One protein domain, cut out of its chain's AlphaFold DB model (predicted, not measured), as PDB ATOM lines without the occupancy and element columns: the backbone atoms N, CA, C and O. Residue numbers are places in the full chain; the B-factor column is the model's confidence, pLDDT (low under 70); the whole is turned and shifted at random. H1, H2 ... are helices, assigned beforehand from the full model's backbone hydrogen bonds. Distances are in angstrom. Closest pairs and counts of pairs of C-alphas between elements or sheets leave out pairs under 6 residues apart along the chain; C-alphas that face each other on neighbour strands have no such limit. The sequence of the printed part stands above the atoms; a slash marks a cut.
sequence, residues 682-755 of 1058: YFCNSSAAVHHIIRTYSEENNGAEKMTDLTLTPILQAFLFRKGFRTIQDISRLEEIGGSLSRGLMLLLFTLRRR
ATOM      1  N   TYR A 682     314.527 -68.995  13.631       83.06
ATOM      2  CA  TYR A 682     313.131 -69.422  13.659       83.06
ATOM      3  C   TYR A 682     312.289 -68.712  14.716       83.06
ATOM      4  O   TYR A 682     311.141 -69.112  14.906       83.06
ATOM      5  N   PHE A 683     312.796 -67.649  15.359       81.19
ATOM      6  CA  PHE A 683     312.093 -66.955  16.444       81.19
ATOM      7  C   PHE A 683     310.642 -66.612  16.074       81.19
ATOM      8  O   PHE A 683     309.712 -67.028  16.765       81.19
ATOM      9  N   CYS A 684     310.414 -65.924  14.947       70.56
ATOM     10  CA  CYS A 684     309.060 -65.537  14.529       70.56
ATOM     11  C   CYS A 684     308.163 -66.749  14.233       70.56
ATOM     12  O   CYS A 684     306.985 -66.752  14.592       70.56
ATOM     13  N   ASN A 685     308.714 -67.795  13.607       75.06
ATOM     14  CA  ASN A 685     307.976 -69.016  13.282       75.06
ATOM     15  C   ASN A 685     307.568 -69.768  14.558       75.06
ATOM     16  O   ASN A 685     306.412 -70.157  14.715       75.06
ATOM     17  N   SER A 686     308.499 -69.919  15.495       76.50
ATOM     18  CA  SER A 686     308.262 -70.591  16.767       76.50
ATOM     19  C   SER A 686     307.358 -69.766  17.682       76.50
ATOM     20  O   SER A 686     306.492 -70.338  18.336       76.50
ATOM     21  N   SER A 687     307.486 -68.436  17.707       68.75
ATOM     22  CA  SER A 687     306.604 -67.551  18.481       68.75
ATOM     23  C   SER A 687     305.156 -67.663  17.995       68.75
ATOM     24  O   SER A 687     304.232 -67.888  18.781       68.75
ATOM     25  N   ALA A 688     304.958 -67.650  16.674       67.75
ATOM     26  CA  ALA A 688     303.655 -67.900  16.081       67.75
ATOM     27  C   ALA A 688     303.151 -69.329  16.373       67.75
ATOM     28  O   ALA A 688     301.980 -69.494  16.718       67.75
ATOM     29  N   ALA A 689     304.009 -70.356  16.328       74.56
ATOM     30  CA  ALA A 689     303.645 -71.723  16.707       74.56
ATOM     31  C   ALA A 689     303.193 -71.824  18.177       74.56
ATOM     32  O   ALA A 689     302.129 -72.375  18.449       74.56
ATOM     33  N   VAL A 690     303.935 -71.234  19.120       73.56
ATOM     34  CA  VAL A 690     303.568 -71.173  20.545       73.56
ATOM     35  C   VAL A 690     302.215 -70.491  20.725       73.56
ATOM     36  O   VAL A 690     301.342 -71.027  21.412       73.56
ATOM     37  N   HIS A 691     302.007 -69.354  20.058       64.88
ATOM     38  CA  HIS A 691     300.719 -68.674  20.067       64.88
ATOM     39  C   HIS A 691     299.607 -69.591  19.541       64.88
ATOM     40  O   HIS A 691     298.568 -69.707  20.183       64.88
ATOM     41  N   HIS A 692     299.832 -70.308  18.435       66.12
ATOM     42  CA  HIS A 692     298.891 -71.286  17.885       66.12
ATOM     43  C   HIS A 692     298.593 -72.456  18.842       66.12
ATOM     44  O   HIS A 692     297.433 -72.869  18.924       66.12
ATOM     45  N   ILE A 693     299.583 -72.967  19.580       75.75
ATOM     46  CA  ILE A 693     299.414 -74.057  20.558       75.75
ATOM     47  C   ILE A 693     298.536 -73.595  21.722       75.75
ATOM     48  O   ILE A 693     297.497 -74.199  21.981       75.75
ATOM     49  N   ILE A 694     298.913 -72.493  22.382       67.50
ATOM     50  CA  ILE A 694     298.179 -71.939  23.535       67.50
ATOM     51  C   ILE A 694     296.737 -71.619  23.135       67.50
ATOM     52  O   ILE A 694     295.780 -71.932  23.845       67.50
ATOM     53  N   ARG A 695     296.591 -71.021  21.953       61.12
ATOM     54  CA  ARG A 695     295.319 -70.668  21.338       61.12
ATOM     55  C   ARG A 695     294.433 -71.887  21.111       61.12
ATOM     56  O   ARG A 695     293.289 -71.871  21.547       61.12
ATOM     57  N   THR A 696     294.950 -72.934  20.470       69.56
ATOM     58  CA  THR A 696     294.143 -74.123  20.160       69.56
ATOM     59  C   THR A 696     293.795 -74.905  21.424       69.56
ATOM     60  O   THR A 696     292.655 -75.315  21.590       69.56
ATOM     61  N   TYR A 697     294.726 -75.008  22.375       75.50
ATOM     62  CA  TYR A 697     294.452 -75.602  23.684       75.50
ATOM     63  C   TYR A 697     293.344 -74.855  24.447       75.50
ATOM     64  O   TYR A 697     292.472 -75.468  25.059       75.50
ATOM     65  N   SER A 698     293.345 -73.518  24.408       61.88
ATOM     66  CA  SER A 698     292.271 -72.715  25.004       61.88
ATOM     67  C   SER A 698     290.929 -72.935  24.301       61.88
ATOM     68  O   SER A 698     289.899 -72.991  24.963       61.88
ATOM     69  N   GLU A 699     290.931 -73.072  22.979       60.47
ATOM     70  CA  GLU A 699     289.723 -73.279  22.173       60.47
ATOM     71  C   GLU A 699     289.093 -74.648  22.424       60.47
ATOM     72  O   GLU A 699     287.892 -74.720  22.666       60.47
ATOM     73  N   GLU A 700     289.897 -75.713  22.466       75.94
ATOM     74  CA  GLU A 700     289.425 -77.057  22.822       75.94
ATOM     75  C   GLU A 700     288.793 -77.084  24.220       75.94
ATOM     76  O   GLU A 700     287.721 -77.651  24.416       75.94
ATOM     77  N   ASN A 701     289.400 -76.388  25.188       66.75
ATOM     78  CA  ASN A 701     288.846 -76.275  26.542       66.75
ATOM     79  C   ASN A 701     287.543 -75.457  26.609       66.75
ATOM     80  O   ASN A 701     286.818 -75.559  27.596       66.75
ATOM     81  N   ASN A 702     287.238 -74.669  25.573       56.97
ATOM     82  CA  ASN A 702     285.991 -73.917  25.430       56.97
ATOM     83  C   ASN A 702     284.979 -74.619  24.500       56.97
ATOM     84  O   ASN A 702     283.991 -74.005  24.106       56.97
ATOM     85  N   GLY A 703     285.204 -75.894  24.159       55.72
ATOM     86  CA  GLY A 703     284.269 -76.718  23.388       55.72
ATOM     87  C   GLY A 703     284.527 -76.777  21.881       55.72
ATOM     88  O   GLY A 703     283.682 -77.302  21.160       55.72
ATOM     89  N   ALA A 704     285.661 -76.265  21.386       57.59
ATOM     90  CA  ALA A 704     286.058 -76.461  19.989       57.59
ATOM     91  C   ALA A 704     286.484 -77.916  19.707       57.59
ATOM     92  O   ALA A 704     286.863 -78.658  20.617       57.59
ATOM     93  N   GLU A 705     286.449 -78.315  18.431       71.44
ATOM     94  CA  GLU A 705     286.907 -79.635  17.984       71.44
ATOM     95  C   GLU A 705     288.389 -79.865  18.326       71.44
ATOM     96  O   GLU A 705     289.212 -78.949  18.238       71.44
ATOM     97  N   LYS A 706     288.727 -81.103  18.707       78.38
ATOM     98  CA  LYS A 706     290.101 -81.481  19.048       78.38
ATOM     99  C   LYS A 706     291.006 -81.472  17.819       78.38
ATOM    100  O   LYS A 706     290.653 -81.983  16.760       78.38
ATOM    101  N   MET A 707     292.212 -80.945  17.992       81.69
ATOM    102  CA  MET A 707     293.284 -81.029  17.013       81.69
ATOM    103  C   MET A 707     293.707 -82.488  16.815       81.69
ATOM    104  O   MET A 707     293.912 -83.218  17.782       81.69
ATOM    105  N   THR A 708     293.887 -82.878  15.556       79.00
ATOM    106  CA  THR A 708     294.343 -84.201  15.120       79.00
ATOM    107  C   THR A 708     295.562 -84.052  14.211       79.00
ATOM    108  O   THR A 708     295.920 -82.948  13.790       79.00
ATOM    109  N   ASP A 709     296.205 -85.164  13.870       71.38
ATOM    110  CA  ASP A 709     297.288 -85.213  12.883       71.38
ATOM    111  C   ASP A 709     296.867 -84.657  11.506       71.38
ATOM    112  O   ASP A 709     297.661 -84.016  10.811       71.38
ATOM    113  N   LEU A 710     295.597 -84.837  11.126       65.19
ATOM    114  CA  LEU A 710     295.029 -84.333   9.876       65.19
ATOM    115  C   LEU A 710     294.756 -82.825   9.890       65.19
ATOM    116  O   LEU A 710     294.801 -82.212   8.821       65.19
ATOM    117  N   THR A 711     294.472 -82.243  11.060       67.75
ATOM    118  CA  THR A 711     294.134 -80.816  11.225       67.75
ATOM    119  C   THR A 711     295.309 -79.967  11.722       67.75
ATOM    120  O   THR A 711     295.179 -78.747  11.864       67.75
ATOM    121  N   LEU A 712     296.476 -80.588  11.939       72.50
ATOM    122  CA  LEU A 712     297.709 -79.919  12.346       72.50
ATOM    123  C   LEU A 712     298.125 -78.860  11.313       72.50
ATOM    124  O   LEU A 712     298.304 -79.152  10.130       72.50
ATOM    125  N   THR A 713     298.311 -77.617  11.760       69.38
ATOM    126  CA  THR A 713     298.669 -76.522  10.855       69.38
ATOM    127  C   THR A 713     300.136 -76.618  10.403       69.38
ATOM    128  O   THR A 713     300.982 -77.136  11.139       69.38
ATOM    129  N   PRO A 714     300.493 -76.053   9.237       67.00
ATOM    130  CA  PRO A 714     301.854 -76.125   8.688       67.00
ATOM    131  C   PRO A 714     302.921 -75.547   9.620       67.00
ATOM    132  O   PRO A 714     304.046 -76.030   9.676       67.00
ATOM    133  N   ILE A 715     302.561 -74.499  10.365       69.88
ATOM    134  CA  ILE A 715     303.465 -73.844  11.309       69.88
ATOM    135  C   ILE A 715     303.749 -74.722  12.533       69.88
ATOM    136  O   ILE A 715     304.870 -74.733  13.034       69.88
ATOM    137  N   LEU A 716     302.765 -75.513  12.976       77.56
ATOM    138  CA  LEU A 716     302.940 -76.485  14.055       77.56
ATOM    139  C   LEU A 716     303.721 -77.709  13.582       77.56
ATOM    140  O   LEU A 716     304.563 -78.200  14.325       77.56
ATOM    141  N   GLN A 717     303.497 -78.159  12.346       74.69
ATOM    142  CA  GLN A 717     304.306 -79.210  11.719       74.69
ATOM    143  C   GLN A 717     305.777 -78.800  11.644       74.69
ATOM    144  O   GLN A 717     306.637 -79.534  12.118       74.69
ATOM    145  N   ALA A 718     306.059 -77.596  11.137       71.25
ATOM    146  CA  ALA A 718     307.418 -77.065  11.063       71.25
ATOM    147  C   ALA A 718     308.067 -76.952  12.446       71.25
ATOM    148  O   ALA A 718     309.210 -77.363  12.637       71.25
ATOM    149  N   PHE A 719     307.321 -76.440  13.427       80.88
ATOM    150  CA  PHE A 719     307.774 -76.370  14.810       80.88
ATOM    151  C   PHE A 719     308.124 -77.756  15.369       80.88
ATOM    152  O   PHE A 719     309.229 -77.952  15.866       80.88
ATOM    153  N   LEU A 720     307.221 -78.732  15.245       80.44
ATOM    154  CA  LEU A 720     307.423 -80.102  15.720       80.44
ATOM    155  C   LEU A 720     308.610 -80.787  15.047       80.44
ATOM    156  O   LEU A 720     309.443 -81.382  15.732       80.44
ATOM    157  N   PHE A 721     308.731 -80.633  13.732       76.75
ATOM    158  CA  PHE A 721     309.837 -81.187  12.971       76.75
ATOM    159  C   PHE A 721     311.187 -80.658  13.462       76.75
ATOM    160  O   PHE A 721     312.110 -81.444  13.690       76.75
ATOM    161  N   ARG A 722     311.291 -79.344  13.715       75.69
ATOM    162  CA  ARG A 722     312.496 -78.729  14.301       75.69
ATOM    163  C   ARG A 722     312.779 -79.220  15.719       75.69
ATOM    164  O   ARG A 722     313.936 -79.343  16.102       75.69
ATOM    165  N   LYS A 723     311.741 -79.552  16.494       78.31
ATOM    166  CA  LYS A 723     311.885 -80.168  17.825       78.31
ATOM    167  C   LYS A 723     312.114 -81.689  17.776       78.31
ATOM    168  O   LYS A 723     312.160 -82.317  18.830       78.31
ATOM    169  N   GLY A 724     312.314 -82.272  16.591       74.12
ATOM    170  CA  GLY A 724     312.687 -83.679  16.412       74.12
ATOM    171  C   GLY A 724     311.517 -84.648  16.226       74.12
ATOM    172  O   GLY A 724     311.756 -85.835  16.039       74.12
ATOM    173  N   PHE A 725     310.271 -84.168  16.217       81.44
ATOM    174  CA  PHE A 725     309.082 -84.993  15.975       81.44
ATOM    175  C   PHE A 725     308.805 -85.031  14.468       81.44
ATOM    176  O   PHE A 725     308.341 -84.047  13.892       81.44
ATOM    177  N   ARG A 726     309.144 -86.142  13.809       73.69
ATOM    178  CA  ARG A 726     309.236 -86.224  12.336       73.69
ATOM    179  C   ARG A 726     308.215 -87.160  11.708       73.69
ATOM    180  O   ARG A 726     308.049 -87.164  10.492       73.69
ATOM    181  N   THR A 727     307.560 -87.983  12.514       74.19
ATOM    182  CA  THR A 727     306.660 -89.028  12.040       74.19
ATOM    183  C   THR A 727     305.253 -88.844  12.594       74.19
ATOM    184  O   THR A 727     305.043 -88.218  13.630       74.19
ATOM    185  N   ILE A 728     304.266 -89.428  11.912       75.12
ATOM    186  CA  ILE A 728     302.888 -89.482  12.424       75.12
ATOM    187  C   ILE A 728     302.861 -90.228  13.765       75.12
ATOM    188  O   ILE A 728     302.136 -89.830  14.665       75.12
ATOM    189  N   GLN A 729     303.709 -91.249  13.930       79.19
ATOM    190  CA  GLN A 729     303.878 -91.970  15.192       79.19
ATOM    191  C   GLN A 729     304.317 -91.039  16.331       79.19
ATOM    192  O   GLN A 729     303.799 -91.155  17.441       79.19
ATOM    193  N   ASP A 730     305.215 -90.091  16.053       81.81
ATOM    194  CA  ASP A 730     305.652 -89.107  17.043       81.81
ATOM    195  C   ASP A 730     304.493 -88.202  17.486       81.81
ATOM    196  O   ASP A 730     304.329 -87.927  18.675       81.81
ATOM    197  N   ILE A 731     303.656 -87.783  16.531       84.25
ATOM    198  CA  ILE A 731     302.461 -86.963  16.777       84.25
ATOM    199  C   ILE A 731     301.424 -87.751  17.588       84.25
ATOM    200  O   ILE A 731     300.925 -87.246  18.593       84.25
ATOM    201  N   SER A 732     301.147 -89.004  17.217       83.69
ATOM    202  CA  SER A 732     300.242 -89.880  17.970       83.69
ATOM    203  C   SER A 732     300.732 -90.103  19.401       83.69
ATOM    204  O   SER A 732     299.933 -90.133  20.333       83.69
ATOM    205  N   ARG A 733     302.050 -90.208  19.606       84.69
ATOM    206  CA  ARG A 733     302.623 -90.370  20.945       84.69
ATOM    207  C   ARG A 733     302.544 -89.088  21.778       84.69
ATOM    208  O   ARG A 733     302.297 -89.175  22.981       84.69
ATOM    209  N   LEU A 734     302.703 -87.907  21.167       87.94
ATOM    210  CA  LEU A 734     302.432 -86.622  21.831       87.94
ATOM    211  C   LEU A 734     300.978 -86.541  22.310       87.94
ATOM    212  O   LEU A 734     300.728 -86.136  23.446       87.94
ATOM    213  N   GLU A 735     300.037 -86.938  21.454       89.38
ATOM    214  CA  GLU A 735     298.614 -86.988  21.779       89.38
ATOM    215  C   GLU A 735     298.319 -87.971  22.917       89.38
ATOM    216  O   GLU A 735     297.610 -87.612  23.852       89.38
ATOM    217  N   GLU A 736     298.916 -89.165  22.900       87.69
ATOM    218  CA  GLU A 736     298.737 -90.175  23.948       87.69
ATOM    219  C   GLU A 736     299.232 -89.685  25.317       87.69
ATOM    220  O   GLU A 736     298.509 -89.786  26.307       87.69
ATOM    221  N   ILE A 737     300.436 -89.098  25.380       86.31
ATOM    222  CA  ILE A 737     300.996 -88.555  26.632       86.31
ATOM    223  C   ILE A 737     300.134 -87.395  27.152       86.31
ATOM    224  O   ILE A 737     299.961 -87.229  28.360       86.31
ATOM    225  N   GLY A 738     299.604 -86.574  26.245       82.38
ATOM    226  CA  GLY A 738     298.763 -85.436  26.586       82.38
ATOM    227  C   GLY A 738     297.297 -85.766  26.852       82.38
ATOM    228  O   GLY A 738     296.619 -84.940  27.456       82.38
ATOM    229  N   GLY A 739     296.783 -86.910  26.401       84.50
ATOM    230  CA  GLY A 739     295.347 -87.217  26.316       84.50
ATOM    231  C   GLY A 739     294.587 -86.455  25.209       84.50
ATOM    232  O   GLY A 739     293.447 -86.791  24.885       84.50
ATOM    233  N   SER A 740     295.200 -85.421  24.634       86.88
ATOM    234  CA  SER A 740     294.836 -84.772  23.372       86.88
ATOM    235  C   SER A 740     296.093 -84.155  22.761       86.88
ATOM    236  O   SER A 740     297.054 -83.850  23.478       86.88
ATOM    237  N   LEU A 741     296.092 -83.928  21.447       87.62
ATOM    238  CA  LEU A 741     297.258 -83.377  20.760       87.62
ATOM    239  C   LEU A 741     297.599 -81.956  21.233       87.62
ATOM    240  O   LEU A 741     298.760 -81.668  21.521       87.62
ATOM    241  N   SER A 742     296.606 -81.080  21.419       86.38
ATOM    242  CA  SER A 742     296.832 -79.721  21.940       86.38
ATOM    243  C   SER A 742     297.429 -79.719  23.354       86.38
ATOM    244  O   SER A 742     298.317 -78.918  23.657       86.38
ATOM    245  N   ARG A 743     296.993 -80.648  24.219       85.69
ATOM    246  CA  ARG A 743     297.518 -80.806  25.578       85.69
ATOM    247  C   ARG A 743     298.920 -81.411  25.568       85.69
ATOM    248  O   ARG A 743     299.767 -80.970  26.342       85.69
ATOM    249  N   GLY A 744     299.187 -82.355  24.667       88.25
ATOM    250  CA  GLY A 744     300.521 -82.904  24.411       88.25
ATOM    251  C   GLY A 744     301.511 -81.831  23.953       88.25
ATOM    252  O   GLY A 744     302.620 -81.742  24.478       88.25
ATOM    253  N   LEU A 745     301.086 -80.936  23.057       88.38
ATOM    254  CA  LEU A 745     301.872 -79.775  22.630       88.38
ATOM    255  C   LEU A 745     302.119 -78.792  23.780       88.38
ATOM    256  O   LEU A 745     303.232 -78.289  23.928       88.38
ATOM    257  N   MET A 746     301.124 -78.546  24.636       83.50
ATOM    258  CA  MET A 746     301.318 -77.743  25.847       83.50
ATOM    259  C   MET A 746     302.330 -78.385  26.804       83.50
ATOM    260  O   MET A 746     303.234 -77.697  27.273       83.50
ATOM    261  N   LEU A 747     302.238 -79.695  27.058       83.38
ATOM    262  CA  LEU A 747     303.225 -80.439  27.850       83.38
ATOM    263  C   LEU A 747     304.635 -80.301  27.267       83.38
ATOM    264  O   LEU A 747     305.572 -80.015  28.011       83.38
ATOM    265  N   LEU A 748     304.776 -80.426  25.944       84.50
ATOM    266  CA  LEU A 748     306.044 -80.224  25.247       84.50
ATOM    267  C   LEU A 748     306.607 -78.816  25.497       84.50
ATOM    268  O   LEU A 748     307.776 -78.694  25.856       84.50
ATOM    269  N   LEU A 749     305.792 -77.756  25.398       81.50
ATOM    270  CA  LEU A 749     306.235 -76.388  25.709       81.50
ATOM    271  C   LEU A 749     306.751 -76.255  27.150       81.50
ATOM    272  O   LEU A 749     307.755 -75.583  27.387       81.50
ATOM    273  N   PHE A 750     306.102 -76.905  28.118       74.12
ATOM    274  CA  PHE A 750     306.551 -76.911  29.515       74.12
ATOM    275  C   PHE A 750     307.847 -77.704  29.725       74.12
ATOM    276  O   PHE A 750     308.651 -77.326  30.578       74.12
ATOM    277  N   THR A 751     308.077 -78.762  28.948       74.69
ATOM    278  CA  THR A 751     309.342 -79.506  28.945       74.69
ATOM    279  C   THR A 751     310.472 -78.672  28.339       74.69
ATOM    280  O   THR A 751     311.560 -78.610  28.911       74.69
ATOM    281  N   LEU A 752     310.204 -77.941  27.251       71.06
ATOM    282  CA  LEU A 752     311.173 -77.035  26.622       71.06
ATOM    283  C   LEU A 752     311.599 -75.886  27.561       71.06
ATOM    284  O   LEU A 752     312.767 -75.506  27.549       71.06
ATOM    285  N   ARG A 753     310.695 -75.389  28.429       58.56
ATOM    286  CA  ARG A 753     310.982 -74.355  29.454       58.56
ATOM    287  C   ARG A 753     312.017 -74.772  30.507       58.56
ATOM    288  O   ARG A 753     312.607 -73.905  31.142       58.56
ATOM    289  N   ARG A 754     312.197 -76.071  30.768       46.66
ATOM    290  CA  ARG A 754     312.983 -76.553  31.924       46.66
ATOM    291  C   ARG A 754     314.490 -76.638  31.686       46.66
ATOM    292  O   ARG A 754     315.229 -76.809  32.648       46.66
ATOM    293  N   ARG A 755     314.964 -76.475  30.448       42.91
ATOM    294  CA  ARG A 755     316.398 -76.418  30.117       42.91
ATOM    295  C   ARG A 755     316.856 -74.968  29.937       42.91
ATOM    296  O   ARG A 755     317.105 -74.533  28.823       42.91
TER     297      ARG A 755
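AT A GLANCE: This is residues 682 to 755 of the 1058 residues of an uncharacterized protein of Aspergillus sydowii CBS 593.65 (UniProt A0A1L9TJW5). The long helix H1 forms one side of a small all-helix body, crossing both H2 and H4, while H3 packs on H4 at the side away from H1. After H1 the chain folds back through a long stretch without a named element, residues 702 to 713, to reach H2. The printed part has 74 residues, with four named helices in the order H1, H2, H3, H4 and no named strand. It is compact, with a radius of gyration of the C-alphas of 11.4 A, and its C-alphas span 31 by 25 by 24 A.

IN THESE COORDINATES: H1, residues 683 to 701, is the longest helix, 27.0 A from C-alpha 683 at (312.093, -66.955, 16.444) to C-alpha 701 at (288.846, -76.275, 26.542). H2 holds residues 714 to 722 and measures 12.3 A. H3, residues 728 to 738, measures 15.3 A. H4, residues 741 to 752, measures 16.4 A and ends with C-alpha 752 at (311.173, -77.035, 26.622).

HOW THE PARTS SIT: H1 touches H2 with residues 685 to 693 alone; the closest C-alphas, of Ala 689 and Leu 716, are 5.5 A apart. They run opposite ways at a steep tilt of 65 degrees. H1 also touches H4, closest at the C-alphas of Tyr 697 and Ser 742, 5.1 A apart, opposite ways at a steep tilt of 47 degrees. H3 and H4 touch, about perpendicular at 82 degrees, with the C-alphas of Gly 738 and Gly 744 closest at 3.8 A. The helix packing is mostly crossed, with no touching pair at a shallow tilt. H1 and H3 are apart, as are H2 and H4, and H2 and H3. In H1, H2, H3 and H4 every O i to N i+4 pair is within hydrogen-bond range.

THE WHOLE: The C-alphas farthest apart, of Gly 703 and Arg 755, are 32.8 A from each other. The printed part has no cut. The link from H1 to H2 is long, and those from H2 to H3 and H3 to H4 are tight. Mean pLDDT of the printed part is 74.7; 21 residues are under 70, among them 701 to 704 and 753 to 755.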